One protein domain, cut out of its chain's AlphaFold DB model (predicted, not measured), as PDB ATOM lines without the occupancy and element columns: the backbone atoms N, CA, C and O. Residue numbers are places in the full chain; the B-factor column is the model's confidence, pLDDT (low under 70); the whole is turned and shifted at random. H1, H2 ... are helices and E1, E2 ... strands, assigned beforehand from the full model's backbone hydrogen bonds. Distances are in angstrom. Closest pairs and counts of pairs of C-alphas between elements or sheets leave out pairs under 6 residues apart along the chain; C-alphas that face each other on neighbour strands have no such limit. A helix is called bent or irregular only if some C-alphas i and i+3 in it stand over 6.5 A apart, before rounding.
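This is residues 505 to 532 and 555 to 594 of the 897 residues of the protein "Hypothetical protein" of Rotaria sp. Silwood2 (UniProt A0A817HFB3). H1, H3 and H4 are three helices whose centres make a triangle, with few contacts between them; H1 and H3 run side by side in opposite ways, and H3 and H4 make a V through a tight link. A small hairpin, E1 and E2, lies at one end of the longest axis and the last residues of H4 at the other, while the short H2 lies near Leu 524 of H1 and meets residues 564 to 568 of H3 at a corner. The printed part has 68 residues, with two named strands and then four named helices, in the order E1, E2, H1, H2, H3, H4; the sheet, E1 - E2, is antiparallel. The class is mostly helix, and the whole is compact, with a radius of gyration of the C-alphas of 12.5 A and spans of 41 by 31 by 18 A.

E1 is residues 505 to 507, from C-alpha 505 at (45.319, 21.321, -34.064), and E2 is residues 511 to 515, 11.4 A long. H1 is residues 517 to 529, 18.1 A long, from C-alpha 517 at (51.372, 16.448, -43.360). H2 is residues 556 to 559, and H3 is residues 564 to 575, 16.2 A long. H4 is residues 578 to 594, 23.7 A long, ending at C-alpha 594 at (49.566, 4.069, -62.394). H4 has a kink of 27 degrees near residue 588 and is irregular, but only just: C-alphas 589 and 592 are 6.6 A apart.

E1 and E2 form a hairpin, antiparallel at 168 degrees, with N 507 and O 511 at 2.9 A and N 513 and O 505 at 2.8 A, both within hydrogen-bond range. E1 is apart from the four helices, and E2 is apart from H2, H3 and H4. H1 and H3 are close but not clearly touching, their closest C-alphas, Leu 524 and Leu 565, 6.4 A apart, at a shallow tilt of 18 degrees, opposite ways. H1 and H4 are close but not clearly touching, Glu 518 and Leu 584 being closest with C-alphas 7.3 A apart, at a steep tilt of 59 degrees, the same way. H2 and H3 only just touch, only at the corner by their link, with 3 pairs of C-alphas within 8 A; the closest are Ile 559 and Leu 565, 6.9 A, and H3 takes part with residues 564 to 568 alone. H3 and H4 are close but not clearly touching, the C-alphas of Ser 573 and Ile 581 being closest at 7.4 A, at a steep tilt of 54 degrees, opposite ways. In H1 and H3 every O i to N i+4 pair is within hydrogen-bond range, in H4 11 of 13 are, and H2 is too short for such a pair.

The two C-alphas farthest apart, Leu 508 and Phe 594, are 41.2 A apart. Residues 533 to 554 are not printed, and C-alphas 532 and 555 are 19.7 A apart across this cut, in the link from H1 to H2. The links that are printed whole are tight. The mean pLDDT of the printed part is 76.6; residues 505 to 514, 530 to 532 and 555 to 564 are under 70.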
ATOM      1  N   VAL A 505      45.709  20.975 -35.436       54.34
ATOM      2  CA  VAL A 505      45.319  21.321 -34.064       54.34
ATOM      3  C   VAL A 505      46.082  22.553 -33.616       54.34
ATOM      4  O   VAL A 505      47.257  22.493 -33.267       54.34
ATOM      5  N   GLY A 506      45.396  23.692 -33.662       47.91
ATOM      6  CA  GLY A 506      45.887  24.965 -33.147       47.91
ATOM      7  C   GLY A 506      45.255  25.330 -31.807       47.91
ATOM      8  O   GLY A 506      44.120  24.955 -31.510       47.91
ATOM      9  N   THR A 507      45.992  26.100 -31.017       48.69
ATOM     10  CA  THR A 507      45.500  26.813 -29.838       48.69
ATOM     11  C   THR A 507      45.473  28.300 -30.168       48.69
ATOM     12  O   THR A 507      46.523  28.938 -30.232       48.69
ATOM     13  N   LEU A 508      44.265  28.833 -30.398       48.12
ATOM     14  CA  LEU A 508      44.018  30.153 -30.999       48.12
ATOM     15  C   LEU A 508      44.641  30.302 -32.407       48.12
ATOM     16  O   LEU A 508      45.214  29.371 -32.967       48.12
ATOM     17  N   TRP A 509      44.453  31.469 -33.028       46.44
ATOM     18  CA  TRP A 509      44.704  31.703 -34.459       46.44
ATOM     19  C   TRP A 509      46.199  31.858 -34.817       46.44
ATOM     20  O   TRP A 509      46.524  32.183 -35.957       46.44
ATOM     21  N   THR A 510      47.102  31.689 -33.846       48.09
ATOM     22  CA  THR A 510      48.531  32.044 -33.949       48.09
ATOM     23  C   THR A 510      49.500  30.954 -33.484       48.09
ATOM     24  O   THR A 510      50.696  31.095 -33.723       48.09
ATOM     25  N   SER A 511      49.027  29.868 -32.857       51.03
ATOM     26  CA  SER A 511      49.868  28.730 -32.457       51.03
ATOM     27  C   SER A 511      49.289  27.425 -33.000       51.03
ATOM     28  O   SER A 511      48.319  26.884 -32.466       51.03
ATOM     29  N   PHE A 512      49.881  26.915 -34.084       55.31
ATOM     30  CA  PHE A 512      49.631  25.556 -34.565       55.31
ATOM     31  C   PHE A 512      50.487  24.582 -33.755       55.31
ATOM     32  O   PHE A 512      51.707  24.700 -33.738       55.31
ATOM     33  N   ALA A 513      49.848  23.617 -33.096       55.53
ATOM     34  CA  ALA A 513      50.475  22.717 -32.129       55.53
ATOM     35  C   ALA A 513      50.642  21.272 -32.635       55.53
ATOM     36  O   ALA A 513      50.886  20.358 -31.847       55.53
ATOM     37  N   GLY A 514      50.467  21.070 -33.942       65.06
ATOM     38  CA  GLY A 514      50.665  19.811 -34.653       65.06
ATOM     39  C   GLY A 514      49.784  19.721 -35.903       65.06
ATOM     40  O   GLY A 514      48.689  20.290 -35.959       65.06
ATOM     41  N   ILE A 515      50.293  19.030 -36.923       73.88
ATOM     42  CA  ILE A 515      49.697  18.945 -38.259       73.88
ATOM     43  C   ILE A 515      50.004  17.578 -38.880       73.88
ATOM     44  O   ILE A 515      51.161  17.157 -38.922       73.88
ATOM     45  N   CYS A 516      48.988  16.877 -39.383       84.44
ATOM     46  CA  CYS A 516      49.220  15.736 -40.262       84.44
ATOM     47  C   CYS A 516      49.582  16.246 -41.662       84.44
ATOM     48  O   CYS A 516      48.760  16.863 -42.343       84.44
ATOM     49  N   ILE A 517      50.815  15.969 -42.089       88.38
ATOM     50  CA  ILE A 517      51.372  16.448 -43.360       88.38
ATOM     51  C   ILE A 517      50.549  15.912 -44.534       88.38
ATOM     52  O   ILE A 517      50.230  16.667 -45.452       88.38
ATOM     53  N   GLU A 518      50.140  14.640 -44.492       90.50
ATOM     54  CA  GLU A 518      49.301  14.061 -45.540       90.50
ATOM     55  C   GLU A 518      47.909  14.694 -45.602       90.50
ATOM     56  O   GLU A 518      47.444  15.000 -46.698       90.50
ATOM     57  N   LYS A 519      47.253  14.932 -44.457       88.06
ATOM     58  CA  LYS A 519      45.919  15.559 -44.426       88.06
ATOM     59  C   LYS A 519      45.961  17.014 -44.889       88.06
ATOM     60  O   LYS A 519      45.139  17.392 -45.718       88.06
ATOM     61  N   LEU A 520      46.938  17.802 -44.432       86.50
ATOM     62  CA  LEU A 520      47.133  19.173 -44.912       86.50
ATOM     63  C   LEU A 520      47.381  19.202 -46.427       86.50
ATOM     64  O   LEU A 520      46.767  19.997 -47.137       86.50
ATOM     65  N   LEU A 521      48.268  18.338 -46.930       89.31
ATOM     66  CA  LEU A 521      48.569  18.279 -48.359       89.31
ATOM     67  C   LEU A 521      47.344  17.844 -49.175       89.31
ATOM     68  O   LEU A 521      47.125  18.357 -50.271       89.31
ATOM     69  N   ASP A 522      46.522  16.941 -48.638       89.44
ATOM     70  CA  ASP A 522      45.290  16.517 -49.292       89.44
ATOM     71  C   ASP A 522      44.219  17.611 -49.317       89.44
ATOM     72  O   ASP A 522      43.584  17.795 -50.350       89.44
ATOM     73  N   GLU A 523      44.042  18.378 -48.236       86.50
ATOM     74  CA  GLU A 523      43.145  19.542 -48.219       86.50
ATOM     75  C   GLU A 523      43.620  20.635 -49.192       86.50
ATOM     76  O   GLU A 523      42.823  21.128 -49.997       86.50
ATOM     77  N   LEU A 524      44.923  20.951 -49.206       85.62
ATOM     78  CA  LEU A 524      45.523  21.885 -50.167       85.62
ATOM     79  C   LEU A 524      45.245  21.459 -51.620       85.62
ATOM     80  O   LEU A 524      44.835  22.284 -52.437       85.62
ATOM     81  N   LEU A 525      45.409  20.173 -51.946       86.94
ATOM     82  CA  LEU A 525      45.149  19.643 -53.287       86.94
ATOM     83  C   LEU A 525      43.649  19.560 -53.619       86.94
ATOM     84  O   LEU A 525      43.255  19.951 -54.720       86.94
ATOM     85  N   LYS A 526      42.799  19.103 -52.685       86.56
ATOM     86  CA  LYS A 526      41.329  19.056 -52.832       86.56
ATOM     87  C   LYS A 526      40.780  20.448 -53.187       86.56
ATOM     88  O   LYS A 526      39.971  20.556 -54.117       86.56
ATOM     89  N   ASN A 527      41.288  21.494 -52.528       80.19
ATOM     90  CA  ASN A 527      40.927  22.892 -52.769       80.19
ATOM     91  C   ASN A 527      41.530  23.439 -54.076       80.19
ATOM     92  O   ASN A 527      40.801  23.963 -54.920       80.19
ATOM     93  N   GLY A 528      42.839  23.261 -54.293       74.31
ATOM     94  CA  GLY A 528      43.553  23.775 -55.470       74.31
ATOM     95  C   GLY A 528      43.090  23.190 -56.812       74.31
ATOM     96  O   GLY A 528      43.189  23.858 -57.839       74.31
ATOM     97  N   ILE A 529      42.544  21.969 -56.818       74.81
ATOM     98  CA  ILE A 529      42.017  21.308 -58.025       74.81
ATOM     99  C   ILE A 529      40.573  21.747 -58.349       74.81
ATOM    100  O   ILE A 529      40.173  21.706 -59.513       74.81
ATOM    101  N   ASN A 530      39.794  22.218 -57.364       68.56
ATOM    102  CA  ASN A 530      38.370  22.562 -57.531       68.56
ATOM    103  C   ASN A 530      38.000  24.049 -57.272       68.56
ATOM    104  O   ASN A 530      36.913  24.309 -56.744       68.56
ATOM    105  N   PRO A 531      38.790  25.061 -57.697       59.88
ATOM    106  CA  PRO A 531      38.590  26.471 -57.320       59.88
ATOM    107  C   PRO A 531      37.336  27.144 -57.923       59.88
ATOM    108  O   PRO A 531      37.151  28.349 -57.785       59.88
ATOM    109  N   LYS A 532      36.479  26.400 -58.635       56.50
ATOM    110  CA  LYS A 532      35.319  26.920 -59.386       56.50
ATOM    111  C   LYS A 532      33.950  26.565 -58.791       56.50
ATOM    112  O   LYS A 532      32.943  26.833 -59.438       56.50
ATOM    113  N   VAL A 555      40.479  26.466 -40.143       54.84
ATOM    114  CA  VAL A 555      41.764  26.739 -40.821       54.84
ATOM    115  C   VAL A 555      41.603  26.703 -42.350       54.84
ATOM    116  O   VAL A 555      42.305  27.415 -43.068       54.84
ATOM    117  N   THR A 556      40.580  25.997 -42.845       56.56
ATOM    118  CA  THR A 556      40.078  26.074 -44.224       56.56
ATOM    119  C   THR A 556      39.910  27.522 -44.708       56.56
ATOM    120  O   THR A 556      40.254  27.813 -45.843       56.56
ATOM    121  N   ALA A 557      39.465  28.463 -43.866       57.12
ATOM    122  CA  ALA A 557      39.316  29.873 -44.238       57.12
ATOM    123  C   ALA A 557      40.656  30.579 -44.543       57.12
ATOM    124  O   ALA A 557      40.697  31.422 -45.437       57.12
ATOM    125  N   MET A 558      41.756  30.210 -43.871       55.59
ATOM    126  CA  MET A 558      43.107  30.669 -44.238       55.59
ATOM    127  C   MET A 558      43.623  29.953 -45.495       55.59
ATOM    128  O   MET A 558      44.262  30.570 -46.346       55.59
ATOM    129  N   ILE A 559      43.325  28.658 -45.635       60.47
ATOM    130  CA  ILE A 559      43.743  27.822 -46.774       60.47
ATOM    131  C   ILE A 559      43.012  28.208 -48.080       60.47
ATOM    132  O   ILE A 559      43.558  28.015 -49.162       60.47
ATOM    133  N   ASN A 560      41.804  28.771 -48.000       59.38
ATOM    134  CA  ASN A 560      40.899  28.965 -49.142       59.38
ATOM    135  C   ASN A 560      41.218  30.144 -50.082       59.38
ATOM    136  O   ASN A 560      40.540  30.277 -51.102       59.38
ATOM    137  N   SER A 561      42.208  31.000 -49.799       62.84
ATOM    138  CA  SER A 561      42.669  31.960 -50.818       62.84
ATOM    139  C   SER A 561      43.538  31.228 -51.854       62.84
ATOM    140  O   SER A 561      44.331  30.360 -51.497       62.84
ATOM    141  N   SER A 562      43.407  31.540 -53.147       53.72
ATOM    142  CA  SER A 562      44.170  30.836 -54.197       53.72
ATOM    143  C   SER A 562      45.682  31.013 -54.044       53.72
ATOM    144  O   SER A 562      46.449  30.078 -54.277       53.72
ATOM    145  N   ASP A 563      46.098  32.191 -53.585       63.59
ATOM    146  CA  ASP A 563      47.500  32.533 -53.343       63.59
ATOM    147  C   ASP A 563      48.037  31.823 -52.083       63.59
ATOM    148  O   ASP A 563      49.240  31.570 -51.962       63.59
ATOM    149  N   SER A 564      47.130  31.409 -51.184       67.75
ATOM    150  CA  SER A 564      47.433  30.601 -50.001       67.75
ATOM    151  C   SER A 564      48.073  29.262 -50.369       67.75
ATOM    152  O   SER A 564      48.901  28.782 -49.612       67.75
ATOM    153  N   LEU A 565      47.791  28.645 -51.527       77.69
ATOM    154  CA  LEU A 565      48.390  27.338 -51.846       77.69
ATOM    155  C   LEU A 565      49.916  27.416 -52.012       77.69
ATOM    156  O   LEU A 565      50.635  26.596 -51.440       77.69
ATOM    157  N   LEU A 566      50.425  28.408 -52.753       78.31
ATOM    158  CA  LEU A 566      51.873  28.586 -52.913       78.31
ATOM    159  C   LEU A 566      52.514  29.063 -51.601       78.31
ATOM    160  O   LEU A 566      53.577  28.569 -51.223       78.31
ATOM    161  N   TYR A 567      51.836  29.960 -50.879       80.81
ATOM    162  CA  TYR A 567      52.264  30.429 -49.562       80.81
ATOM    163  C   TYR A 567      52.380  29.274 -48.553       80.81
ATOM    164  O   TYR A 567      53.451  29.063 -47.988       80.81
ATOM    165  N   ASN A 568      51.336  28.457 -48.404       78.75
ATOM    166  CA  ASN A 568      51.289  27.317 -47.490       78.75
ATOM    167  C   ASN A 568      52.304  26.236 -47.864       78.75
ATOM    168  O   ASN A 568      52.923  25.680 -46.967       78.75
ATOM    169  N   LEU A 569      52.538  25.958 -49.153       82.31
ATOM    170  CA  LEU A 569      53.605  25.032 -49.558       82.31
ATOM    171  C   LEU A 569      55.003  25.593 -49.252       82.31
ATOM    172  O   LEU A 569      55.878  24.835 -48.829       82.31
ATOM    173  N   SER A 570      55.220  26.906 -49.398       83.75
ATOM    174  CA  SER A 570      56.489  27.545 -49.012       83.75
ATOM    175  C   SER A 570      56.703  27.552 -47.491       83.75
ATOM    176  O   SER A 570      57.799  27.250 -47.027       83.75
ATOM    177  N   TYR A 571      55.641  27.783 -46.714       82.75
ATOM    178  CA  TYR A 571      55.655  27.718 -45.254       82.75
ATOM    179  C   TYR A 571      55.869  26.285 -44.757       82.75
ATOM    180  O   TYR A 571      56.729  26.049 -43.911       82.75
ATOM    181  N   LEU A 572      55.181  25.303 -45.351       84.06
ATOM    182  CA  LEU A 572      55.371  23.881 -45.054       84.06
ATOM    183  C   LEU A 572      56.822  23.454 -45.315       84.06
ATOM    184  O   LEU A 572      57.400  22.744 -44.500       84.06
ATOM    185  N   SER A 573      57.436  23.975 -46.384       85.56
ATOM    186  CA  SER A 573      58.851  23.756 -46.722       85.56
ATOM    187  C   SER A 573      59.850  24.413 -45.754       85.56
ATOM    188  O   SER A 573      61.039  24.119 -45.835       85.56
ATOM    189  N   SER A 574      59.401  25.292 -44.845       84.56
ATOM    190  CA  SER A 574      60.228  25.826 -43.745       84.56
ATOM    191  C   SER A 574      60.122  25.027 -42.438       84.56
ATOM    192  O   SER A 574      60.938  25.225 -41.543       84.56
ATOM    193  N   VAL A 575      59.141  24.121 -42.331       83.69
ATOM    194  CA  VAL A 575      58.910  23.270 -41.146       83.69
ATOM    195  C   VAL A 575      59.288  21.811 -41.424       83.69
ATOM    196  O   VAL A 575      59.795  21.119 -40.548       83.69
ATOM    197  N   ILE A 576      59.057  21.341 -42.651       90.00
ATOM    198  CA  ILE A 576      59.331  19.981 -43.120       90.00
ATOM    199  C   ILE A 576      60.246  20.056 -44.336       90.00
ATOM    200  O   ILE A 576      60.036  20.869 -45.236       90.00
ATOM    201  N   HIS A 577      61.245  19.174 -44.391       93.56
ATOM    202  CA  HIS A 577      62.216  19.176 -45.479       93.56
ATOM    203  C   HIS A 577      61.521  18.996 -46.849       93.56
ATOM    204  O   HIS A 577      60.784  18.018 -47.034       93.56
ATOM    205  N   PRO A 578      61.763  19.874 -47.845       94.38
ATOM    206  CA  PRO A 578      60.950  19.951 -49.065       94.38
ATOM    207  C   PRO A 578      60.936  18.659 -49.894       94.38
ATOM    208  O   PRO A 578      59.945  18.361 -50.556       94.38
ATOM    209  N   VAL A 579      61.986  17.835 -49.805       96.06
ATOM    210  CA  VAL A 579      62.036  16.498 -50.430       96.06
ATOM    211  C   VAL A 579      60.901  15.577 -49.952       96.06
ATOM    212  O   VAL A 579      60.372  14.820 -50.761       96.06
ATOM    213  N   ILE A 580      60.469  15.655 -48.686       96.50
ATOM    214  CA  ILE A 580      59.323  14.871 -48.187       96.50
ATOM    215  C   ILE A 580      58.023  15.357 -48.838       96.50
ATOM    216  O   ILE A 580      57.221  14.547 -49.302       96.50
ATOM    217  N   ILE A 581      57.839  16.677 -48.933       94.88
ATOM    218  CA  ILE A 581      56.660  17.299 -49.557       94.88
ATOM    219  C   ILE A 581      56.587  16.911 -51.041       94.88
ATOM    220  O   ILE A 581      55.526  16.518 -51.520       94.88
ATOM    221  N   LEU A 582      57.719  16.936 -51.753       95.12
ATOM    222  CA  LEU A 582      57.813  16.492 -53.146       95.12
ATOM    223  C   LEU A 582      57.472  15.002 -53.308       95.12
ATOM    224  O   LEU A 582      56.682  14.669 -54.186       95.12
ATOM    225  N   ARG A 583      57.985  14.118 -52.441       96.00
ATOM    226  CA  ARG A 583      57.678  12.672 -52.461       96.00
ATOM    227  C   ARG A 583      56.199  12.382 -52.158       96.00
ATOM    228  O   ARG A 583      55.599  11.507 -52.781       96.00
ATOM    229  N   LEU A 584      55.579  13.146 -51.255       95.25
ATOM    230  CA  LEU A 584      54.140  13.068 -50.969       95.25
ATOM    231  C   LEU A 584      53.275  13.584 -52.134       95.25
ATOM    232  O   LEU A 584      52.281  12.942 -52.485       95.25
ATOM    233  N   LEU A 585      53.663  14.702 -52.758       94.00
ATOM    234  CA  LEU A 585      53.024  15.233 -53.968       94.00
ATOM    235  C   LEU A 585      53.123  14.235 -55.129       94.00
ATOM    236  O   LEU A 585      52.121  13.960 -55.788       94.00
ATOM    237  N   GLU A 586      54.305  13.656 -55.352       93.88
ATOM    238  CA  GLU A 586      54.541  12.625 -56.364       93.88
ATOM    239  C   GLU A 586      53.611  11.424 -56.139       93.88
ATOM    240  O   GLU A 586      52.854  11.036 -57.034       93.88
ATOM    241  N   HIS A 587      53.578  10.893 -54.913       93.69
ATOM    242  CA  HIS A 587      52.691   9.788 -54.561       93.69
ATOM    243  C   HIS A 587      51.208  10.126 -54.807       93.69
ATOM    244  O   HIS A 587      50.494   9.316 -55.406       93.69
ATOM    245  N   ARG A 588      50.730  11.315 -54.401       92.25
ATOM    246  CA  ARG A 588      49.317  11.719 -54.565       92.25
ATOM    247  C   ARG A 588      48.925  11.922 -56.028       92.25
ATOM    248  O   ARG A 588      47.826  11.523 -56.414       92.25
ATOM    249  N   LEU A 589      49.805  12.514 -56.837       90.75
ATOM    250  CA  LEU A 589      49.523  12.875 -58.230       90.75
ATOM    251  C   LEU A 589      49.700  11.700 -59.206       90.75
ATOM    252  O   LEU A 589      48.882  11.541 -60.114       90.75
ATOM    253  N   PHE A 590      50.721  10.853 -59.028       89.56
ATOM    254  CA  PHE A 590      51.039   9.792 -59.993       89.56
ATOM    255  C   PHE A 590      50.398   8.429 -59.674       89.56
ATOM    256  O   PHE A 590      50.054   7.701 -60.611       89.56
ATOM    257  N   THR A 591      50.120   8.088 -58.408       88.00
ATOM    258  CA  THR A 591      49.437   6.819 -58.051       88.00
ATOM    259  C   THR A 591      48.097   6.603 -58.785       88.00
ATOM    260  O   THR A 591      47.873   5.506 -59.305       88.00
ATOM    261  N   PRO A 592      47.212   7.613 -58.941       84.88
ATOM    262  CA  PRO A 592      45.987   7.470 -59.736       84.88
ATOM    263  C   PRO A 592      46.228   7.177 -61.228       84.88
ATOM    264  O   PRO A 592      45.385   6.553 -61.876       84.88
ATOM    265  N   LEU A 593      47.365   7.610 -61.785       83.25
ATOM    266  CA  LEU A 593      47.741   7.360 -63.179       83.25
ATOM    267  C   LEU A 593      48.276   5.933 -63.355       83.25
ATOM    268  O   LEU A 593      47.901   5.250 -64.311       83.25
ATOM    269  N   PHE A 594      49.077   5.448 -62.402       80.25
ATOM    270  CA  PHE A 594      49.566   4.069 -62.394       80.25
ATOM    271  C   PHE A 594      48.429   3.042 -62.222       80.25
ATOM    272  O   PHE A 594      48.453   2.008 -62.897       80.25
TER     273      PHE A 594